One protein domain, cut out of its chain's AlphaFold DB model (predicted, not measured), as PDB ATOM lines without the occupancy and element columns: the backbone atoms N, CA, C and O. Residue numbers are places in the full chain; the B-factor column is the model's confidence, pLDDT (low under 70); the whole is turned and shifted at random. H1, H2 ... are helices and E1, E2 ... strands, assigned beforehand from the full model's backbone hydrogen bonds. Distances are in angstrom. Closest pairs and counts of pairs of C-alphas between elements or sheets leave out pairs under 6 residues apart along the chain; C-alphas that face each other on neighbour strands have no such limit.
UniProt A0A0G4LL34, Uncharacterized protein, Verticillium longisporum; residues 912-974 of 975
ATOM      1  N   THR A 912     -37.844  -4.145  53.783       79.12
ATOM      2  CA  THR A 912     -36.377  -4.152  53.793       79.12
ATOM      3  C   THR A 912     -35.845  -4.537  52.418       79.12
ATOM      4  O   THR A 912     -36.327  -5.501  51.826       79.12
ATOM      5  N   CYS A 913     -34.842  -3.825  51.901       77.69
ATOM      6  CA  CYS A 913     -34.164  -4.255  50.676       77.69
ATOM      7  C   CYS A 913     -33.395  -5.572  50.920       77.69
ATOM      8  O   CYS A 913     -32.607  -5.603  51.866       77.69
ATOM      9  N   PRO A 914     -33.581  -6.624  50.093       74.94
ATOM     10  CA  PRO A 914     -32.854  -7.890  50.236       74.94
ATOM     11  C   PRO A 914     -31.401  -7.814  49.738       74.94
ATOM     12  O   PRO A 914     -30.625  -8.723  49.992       74.94
ATOM     13  N   ALA A 915     -31.009  -6.745  49.033       75.81
ATOM     14  CA  ALA A 915     -29.663  -6.628  48.482       75.81
ATOM     15  C   ALA A 915     -28.602  -6.466  49.586       75.81
ATOM     16  O   ALA A 915     -28.632  -5.494  50.355       75.81
ATOM     17  N   ASP A 916     -27.637  -7.390  49.608       65.50
ATOM     18  CA  ASP A 916     -26.511  -7.404  50.544       65.50
ATOM     19  C   ASP A 916     -25.804  -6.047  50.649       65.50
ATOM     20  O   ASP A 916     -25.544  -5.355  49.659       65.50
ATOM     21  N   GLY A 917     -25.509  -5.647  51.886       67.38
ATOM     22  CA  GLY A 917     -24.867  -4.373  52.209       67.38
ATOM     23  C   GLY A 917     -25.746  -3.126  52.040       67.38
ATOM     24  O   GLY A 917     -25.313  -2.041  52.430       67.38
ATOM     25  N   CYS A 918     -26.974  -3.223  51.508       71.44
ATOM     26  CA  CYS A 918     -27.816  -2.039  51.315       71.44
ATOM     27  C   CYS A 918     -28.603  -1.627  52.574       71.44
ATOM     28  O   CYS A 918     -28.759  -0.430  52.819       71.44
ATOM     29  N   HIS A 919     -29.130  -2.590  53.341       67.69
ATOM     30  CA  HIS A 919     -29.815  -2.426  54.644       67.69
ATOM     31  C   HIS A 919     -30.921  -1.345  54.760       67.69
ATOM     32  O   HIS A 919     -31.325  -0.984  55.867       67.69
ATOM     33  N   LYS A 920     -31.453  -0.814  53.652       77.06
ATOM     34  CA  LYS A 920     -32.486   0.232  53.693       77.06
ATOM     35  C   LYS A 920     -33.855  -0.348  54.038       77.06
ATOM     36  O   LYS A 920     -34.335  -1.268  53.373       77.06
ATOM     37  N   VAL A 921     -34.491   0.256  55.040       79.75
ATOM     38  CA  VAL A 921     -35.853  -0.050  55.490       79.75
ATOM     39  C   VAL A 921     -36.795   1.057  55.023       79.75
ATOM     40  O   VAL A 921     -36.543   2.237  55.265       79.75
ATOM     41  N   PHE A 922     -37.885   0.680  54.363       81.44
ATOM     42  CA  PHE A 922     -38.921   1.588  53.882       81.44
ATOM     43  C   PHE A 922     -40.188   1.358  54.692       81.44
ATOM     44  O   PHE A 922     -40.660   0.230  54.794       81.44
ATOM     45  N   LYS A 923     -40.737   2.431  55.256       71.75
ATOM     46  CA  LYS A 923     -41.947   2.399  56.075       71.75
ATOM     47  C   LYS A 923     -43.050   3.207  55.394       71.75
ATOM     48  O   LYS A 923     -42.778   4.301  54.898       71.75
ATOM     49  N   ASP A 924     -44.264   2.665  55.360       58.03
ATOM     50  CA  ASP A 924     -45.504   3.342  54.942       58.03
ATOM     51  C   ASP A 924     -45.522   3.911  53.493       58.03
ATOM     52  O   ASP A 924     -46.459   4.613  53.112       58.03
ATOM     53  N   ARG A 925     -44.508   3.626  52.652       70.06
ATOM     54  CA  ARG A 925     -44.418   4.065  51.239       70.06
ATOM     55  C   ARG A 925     -43.845   2.982  50.322       70.06
ATOM     56  O   ARG A 925     -42.648   2.966  50.026       70.06
ATOM     57  N   PHE A 926     -44.721   2.109  49.834       74.88
ATOM     58  CA  PHE A 926     -44.364   0.988  48.959       74.88
ATOM     59  C   PHE A 926     -43.708   1.416  47.632       74.88
ATOM     60  O   PHE A 926     -42.770   0.771  47.165       74.88
ATOM     61  N   ASP A 927     -44.130   2.539  47.044       77.69
ATOM     62  CA  ASP A 927     -43.581   3.013  45.765       77.69
ATOM     63  C   ASP A 927     -42.099   3.401  45.863       77.69
ATOM     64  O   ASP A 927     -41.323   3.107  44.953       77.69
ATOM     65  N   ASN A 928     -41.669   3.960  47.002       79.75
ATOM     66  CA  ASN A 928     -40.258   4.258  47.263       79.75
ATOM     67  C   ASN A 928     -39.416   2.970  47.326       79.75
ATOM     68  O   ASN A 928     -38.295   2.940  46.816       79.75
ATOM     69  N   PHE A 929     -39.957   1.902  47.924       83.31
ATOM     70  CA  PHE A 929     -39.315   0.586  47.963       83.31
ATOM     71  C   PHE A 929     -39.209  -0.017  46.554       83.31
ATOM     72  O   PHE A 929     -38.125  -0.413  46.126       83.31
ATOM     73  N   LYS A 930     -40.298   0.013  45.773       83.38
ATOM     74  CA  LYS A 930     -40.311  -0.472  44.384       83.38
ATOM     75  C   LYS A 930     -39.371   0.330  43.471       83.38
ATOM     76  O   LYS A 930     -38.695  -0.258  42.627       83.38
ATOM     77  N   GLN A 931     -39.265   1.648  43.653       82.62
ATOM     78  CA  GLN A 931     -38.281   2.480  42.952       82.62
ATOM     79  C   GLN A 931     -36.843   2.132  43.368       82.62
ATOM     80  O   GLN A 931     -35.954   2.108  42.522       82.62
ATOM     81  N   HIS A 932     -36.604   1.819  44.643       83.19
ATOM     82  CA  HIS A 932     -35.279   1.433  45.121       83.19
ATOM     83  C   HIS A 932     -34.816   0.069  44.586       83.19
ATOM     84  O   HIS A 932     -33.666  -0.038  44.161       83.19
ATOM     85  N   LEU A 933     -35.699  -0.937  44.519       83.69
ATOM     86  CA  LEU A 933     -35.378  -2.226  43.888       83.69
ATOM     87  C   LEU A 933     -35.000  -2.060  42.405       83.69
ATOM     88  O   LEU A 933     -34.067  -2.707  41.935       83.69
ATOM     89  N   ARG A 934     -35.650  -1.133  41.678       82.88
ATOM     90  CA  ARG A 934     -35.281  -0.811  40.286       82.88
ATOM     91  C   ARG A 934     -33.820  -0.363  40.164       82.88
ATOM     92  O   ARG A 934     -33.151  -0.784  39.233       82.88
ATOM     93  N   ILE A 935     -33.305   0.422  41.114       82.94
ATOM     94  CA  ILE A 935     -31.908   0.896  41.098       82.94
ATOM     95  C   ILE A 935     -30.922  -0.282  41.205       82.94
ATOM     96  O   ILE A 935     -29.909  -0.290  40.507       82.94
ATOM     97  N   HIS A 936     -31.240  -1.304  42.009       80.38
ATOM     98  CA  HIS A 936     -30.455  -2.545  42.058       80.38
ATOM     99  C   HIS A 936     -30.608  -3.398  40.794       80.38
ATOM    100  O   HIS A 936     -29.634  -4.012  40.373       80.38
ATOM    101  N   LYS A 937     -31.773  -3.396  40.136       83.50
ATOM    102  CA  LYS A 937     -31.935  -4.034  38.818       83.50
ATOM    103  C   LYS A 937     -31.164  -3.312  37.703       83.50
ATOM    104  O   LYS A 937     -30.662  -3.965  36.795       83.50
ATOM    105  N   ASP A 938     -31.069  -1.985  37.750       80.56
ATOM    106  CA  ASP A 938     -30.356  -1.189  36.746       80.56
ATOM    107  C   ASP A 938     -28.824  -1.319  36.875       80.56
ATOM    108  O   ASP A 938     -28.131  -1.308  35.861       80.56
ATOM    109  N   GLY A 939     -28.278  -1.414  38.095       72.31
ATOM    110  CA  GLY A 939     -26.851  -1.687  38.356       72.31
ATOM    111  C   GLY A 939     -25.851  -0.584  37.956       72.31
ATOM    112  O   GLY A 939     -24.646  -0.753  38.129       72.31
ATOM    113  N   LYS A 940     -26.319   0.566  37.448       61.00
ATOM    114  CA  LYS A 940     -25.512   1.629  36.792       61.00
ATOM    115  C   LYS A 940     -24.681   2.502  37.753       61.00
ATOM    116  O   LYS A 940     -24.385   3.651  37.439       61.00
ATOM    117  N   SER A 941     -24.351   2.010  38.949       58.72
ATOM    118  CA  SER A 941     -23.673   2.781  39.997       58.72
ATOM    119  C   SER A 941     -22.806   1.897  40.889       58.72
ATOM    120  O   SER A 941     -23.279   0.916  41.459       58.72
ATOM    121  N   THR A 942     -21.560   2.316  41.114       56.50
ATOM    122  CA  THR A 942     -20.601   1.657  42.022       56.50
ATOM    123  C   THR A 942     -21.071   1.587  43.480       56.50
ATOM    124  O   THR A 942     -20.496   0.850  44.273       56.50
ATOM    125  N   ARG A 943     -22.114   2.346  43.848       59.03
ATOM    126  CA  ARG A 943     -22.684   2.399  45.204       59.03
ATOM    127  C   ARG A 943     -23.921   1.517  45.411       59.03
ATOM    128  O   ARG A 943     -24.397   1.422  46.538       59.03
ATOM    129  N   THR A 944     -24.450   0.917  44.348       67.81
ATOM    130  CA  THR A 944     -25.592  -0.011  44.372       67.81
ATOM    131  C   THR A 944     -25.358  -1.078  43.299       67.81
ATOM    132  O   THR A 944     -25.843  -0.913  42.176       67.81
ATOM    133  N   PRO A 945     -24.576  -2.132  43.601       71.19
ATOM    134  CA  PRO A 945     -24.305  -3.195  42.641       71.19
ATOM    135  C   PRO A 945     -25.593  -3.922  42.241       71.19
ATOM    136  O   PRO A 945     -26.594  -3.903  42.972       71.19
ATOM    137  N   TYR A 946     -25.539  -4.577  41.079       80.06
ATOM    138  CA  TYR A 946     -26.607  -5.460  40.633       80.06
ATOM    139  C   TYR A 946     -26.801  -6.603  41.635       80.06
ATOM    140  O   TYR A 946     -25.838  -7.259  42.025       80.06
ATOM    141  N   ASN A 947     -28.046  -6.830  42.047       81.69
ATOM    142  CA  ASN A 947     -28.429  -7.938  42.915       81.69
ATOM    143  C   ASN A 947     -29.647  -8.635  42.302       81.69
ATOM    144  O   ASN A 947     -30.653  -7.990  41.994       81.69
ATOM    145  N   GLU A 948     -29.532  -9.946  42.098       80.44
ATOM    146  CA  GLU A 948     -30.507 -10.698  41.317       80.44
ATOM    147  C   GLU A 948     -31.836 -10.881  42.060       80.44
ATOM    148  O   GLU A 948     -32.892 -10.679  41.466       80.44
ATOM    149  N   GLU A 949     -31.810 -11.153  43.367       82.00
ATOM    150  CA  GLU A 949     -33.022 -11.309  44.186       82.00
ATOM    151  C   GLU A 949     -33.859 -10.020  44.215       82.00
ATOM    152  O   GLU A 949     -35.078 -10.045  44.022       82.00
ATOM    153  N   ALA A 950     -33.204  -8.864  44.371       80.94
ATOM    154  CA  ALA A 950     -33.849  -7.555  44.301       80.94
ATOM    155  C   ALA A 950     -34.469  -7.278  42.916       80.94
ATOM    156  O   ALA A 950     -35.551  -6.685  42.827       80.94
ATOM    157  N   ALA A 951     -33.817  -7.727  41.837       83.38
ATOM    158  CA  ALA A 951     -34.316  -7.593  40.471       83.38
ATOM    159  C   ALA A 951     -35.507  -8.527  40.184       83.38
ATOM    160  O   ALA A 951     -36.513  -8.078  39.626       83.38
ATOM    161  N   GLN A 952     -35.434  -9.790  40.616       86.69
ATOM    162  CA  GLN A 952     -36.522 -10.767  40.503       86.69
ATOM    163  C   GLN A 952     -37.765 -10.290  41.276       86.69
ATOM    164  O   GLN A 952     -38.856 -10.224  40.704       86.69
ATOM    165  N   MET A 953     -37.597  -9.840  42.528       84.69
ATOM    166  CA  MET A 953     -38.681  -9.294  43.357       84.69
ATOM    167  C   MET A 953     -39.355  -8.073  42.706       84.69
ATOM    168  O   MET A 953     -40.584  -7.964  42.705       84.69
ATOM    169  N   TYR A 954     -38.583  -7.167  42.094       87.19
ATOM    170  CA  TYR A 954     -39.143  -6.034  41.347       87.19
ATOM    171  C   TYR A 954     -40.027  -6.486  40.172       87.19
ATOM    172  O   TYR A 954     -41.110  -5.924  39.957       87.19
ATOM    173  N   ASP A 955     -39.597  -7.501  39.417       85.69
ATOM    174  CA  ASP A 955     -40.346  -8.008  38.265       85.69
ATOM    175  C   ASP A 955     -41.611  -8.772  38.679       85.69
ATOM    176  O   ASP A 955     -42.649  -8.625  38.026       85.69
ATOM    177  N   GLU A 956     -41.588  -9.518  39.786       87.06
ATOM    178  CA  GLU A 956     -42.799 -10.113  40.364       87.06
ATOM    179  C   GLU A 956     -43.817  -9.046  40.783       87.06
ATOM    180  O   GLU A 956     -44.984  -9.108  40.386       87.06
ATOM    181  N   LEU A 957     -43.372  -7.998  41.481       83.50
ATOM    182  CA  LEU A 957     -44.213  -6.854  41.844       83.50
ATOM    183  C   LEU A 957     -44.719  -6.065  40.624       83.50
ATOM    184  O   LEU A 957     -45.697  -5.315  40.724       83.50
ATOM    185  N   CYS A 958     -44.087  -6.205  39.457       79.19
ATOM    186  CA  CYS A 958     -44.613  -5.696  38.190       79.19
ATOM    187  C   CYS A 958     -45.669  -6.637  37.587       79.19
ATOM    188  O   CYS A 958     -46.750  -6.165  37.217       79.19
ATOM    189  N   LYS A 959     -45.430  -7.956  37.566       81.38
ATOM    190  CA  LYS A 959     -46.412  -8.971  37.129       81.38
ATOM    191  C   LYS A 959     -47.713  -8.879  37.943       81.38
ATOM    192  O   LYS A 959     -48.791  -8.778  37.357       81.38
ATOM    193  N   GLN A 960     -47.614  -8.799  39.273       74.12
ATOM    194  CA  GLN A 960     -48.765  -8.656  40.178       74.12
ATOM    195  C   GLN A 960     -49.564  -7.361  39.937       74.12
ATOM    196  O   GLN A 960     -50.791  -7.368  40.016       74.12
ATOM    197  N   SER A 961     -48.905  -6.245  39.594       71.12
ATOM    198  CA  SER A 961     -49.628  -5.003  39.266       71.12
ATOM    199  C   SER A 961     -50.448  -5.111  37.972       71.12
ATOM    200  O   SER A 961     -51.583  -4.632  37.928       71.12
ATOM    201  N   LYS A 962     -49.944  -5.821  36.949       66.88
ATOM    202  CA  LYS A 962     -50.671  -6.033  35.685       66.88
ATOM    203  C   LYS A 962     -51.925  -6.899  35.878       66.88
ATOM    204  O   LYS A 962     -52.997  -6.522  35.408       66.88
ATOM    205  N   THR A 963     -51.836  -7.999  36.633       63.88
ATOM    206  CA  THR A 963     -52.989  -8.889  36.899       63.88
ATOM    207  C   THR A 963     -54.055  -8.267  37.810       63.88
ATOM    208  O   THR A 963     -55.214  -8.690  37.792       63.88
ATOM    209  N   ARG A 964     -53.698  -7.240  38.592       56.38
ATOM    210  CA  ARG A 964     -54.643  -6.468  39.415       56.38
ATOM    211  C   ARG A 964     -55.422  -5.435  38.588       56.38
ATOM    212  O   ARG A 964     -56.604  -5.227  38.859       56.38
ATOM    213  N   ASN A 965     -54.806  -4.857  37.553       54.47
ATOM    214  CA  ASN A 965     -55.473  -3.920  36.640       54.47
ATOM    215  C   ASN A 965     -56.436  -4.618  35.666       54.47
ATOM    216  O   ASN A 965     -57.557  -4.140  35.499       54.47
ATOM    217  N   THR A 966     -56.087  -5.781  35.103       53.94
ATOM    218  CA  THR A 966     -57.023  -6.534  34.237       53.94
ATOM    219  C   THR A 966     -58.297  -6.950  34.984       53.94
ATOM    220  O   THR A 966     -59.397  -6.828  34.449       53.94
ATOM    221  N   LYS A 967     -58.187  -7.326  36.268       50.31
ATOM    222  CA  LYS A 967     -59.347  -7.589  37.144       50.31
ATOM    223  C   LYS A 967     -60.170  -6.343  37.516       50.31
ATOM    224  O   LYS A 967     -61.310  -6.504  37.946       50.31
ATOM    225  N   LYS A 968     -59.633  -5.124  37.361       45.88
ATOM    226  CA  LYS A 968     -60.415  -3.876  37.460       45.88
ATOM    227  C   LYS A 968     -61.170  -3.589  36.162       45.88
ATOM    228  O   LYS A 968     -62.378  -3.383  36.230       45.88
ATOM    229  N   GLY A 969     -60.501  -3.659  35.007       45.25
ATOM    230  CA  GLY A 969     -61.134  -3.439  33.696       45.25
ATOM    231  C   GLY A 969     -62.334  -4.363  33.450       45.25
ATOM    232  O   GLY A 969     -63.401  -3.916  33.043       45.25
ATOM    233  N   LEU A 970     -62.215  -5.641  33.834       44.81
ATOM    234  CA  LEU A 970     -63.306  -6.621  33.724       44.81
ATOM    235  C   LEU A 970     -64.494  -6.373  34.686       44.81
ATOM    236  O   LEU A 970     -65.508  -7.063  34.598       44.81
ATOM    237  N   ARG A 971     -64.379  -5.421  35.624       42.03
ATOM    238  CA  ARG A 971     -65.487  -4.953  36.478       42.03
ATOM    239  C   ARG A 971     -66.116  -3.658  35.970       42.03
ATOM    240  O   ARG A 971     -67.317  -3.498  36.139       42.03
ATOM    241  N   THR A 972     -65.343  -2.765  35.354       47.84
ATOM    242  CA  THR A 972     -65.866  -1.533  34.735       47.84
ATOM    243  C   THR A 972     -66.508  -1.775  33.371       47.84
ATOM    244  O   THR A 972     -67.334  -0.984  32.960       47.84
ATOM    245  N   ALA A 973     -66.201  -2.887  32.696       42.78
ATOM    246  CA  ALA A 973     -66.896  -3.328  31.478       42.78
ATOM    247  C   ALA A 973     -68.183  -4.145  31.755       42.78
ATOM    248  O   ALA A 973     -68.624  -4.920  30.906       42.78
ATOM    249  N   LYS A 974     -68.742  -4.064  32.973       41.41
ATOM    250  CA  LYS A 974     -69.927  -4.840  33.394       41.41
ATOM    251  C   LYS A 974     -70.840  -4.086  34.377       41.41
ATOM    252  O   LYS A 974     -71.560  -4.714  35.154       41.41
TER     253      LYS A 974
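What this domain is: This is residues 912 to 974 of the 975 residues of an uncharacterized protein of Verticillium longisporum (UniProt A0A0G4LL34). A long helix, H2, and a shorter one, H1, make a corner at a steep angle, where the end of H1 meets the first part of H2; residues 959 to 974, of which 959 to 972 belong to H2, stick out from this small body as a long arm. The short strand E1 comes close to H1 at Phe 922 and Phe 929, whose C-alphas are 6.0 A apart, and is apart from H2. The printed part has 63 residues, with one named strand and two named helices in the order E1, H1, H2, and the class is mostly helix. The whole is loose, with a radius of gyration of the C-alphas of 14.6 A, and spans 50 by 22 by 15 A; the free end of H2 makes much of the length.

Where its parts are: Find C-alpha 948 at (-30.507, -10.698, 41.317); from there H2, residues 948 to 972, runs 37.1 A to C-alpha 972 at (-65.866, -1.533, 34.735). Go back to C-alpha 926 at (-44.364, 0.988, 48.959), where H1, residues 926 to 938, begins and runs 18.7 A. Before it lies E1, residues 921 to 923, which pairs with no named strand.

How they stand to each other: Look first at H2, which touches H1 with residues 948 to 957 alone. Their closest C-alphas, those of Lys 937 and Ala 951, are 4.6 A apart. The two run opposite ways at a steep tilt of 49 degrees. The closest C-alphas of E1 and H1, those of Phe 922 and Phe 929, are 6.0 A apart, while E1 and H2 are apart. In H1 every O i to N i+4 pair is within hydrogen-bond range; in H2, 18 of 21 are.

The domain as a whole: The C-alphas farthest apart, those of Thr 942 and Lys 974, are 50.5 A from each other. Without residues 959 to 974 the body spans 28 by 21 by 14 A. The printed part has no cut; the link E1 to H1 is tight and the link H1 to H2 is short. The mean pLDDT of the printed part is 71.2, and residues 940 to 944 and 962 to 974 are among those under 70.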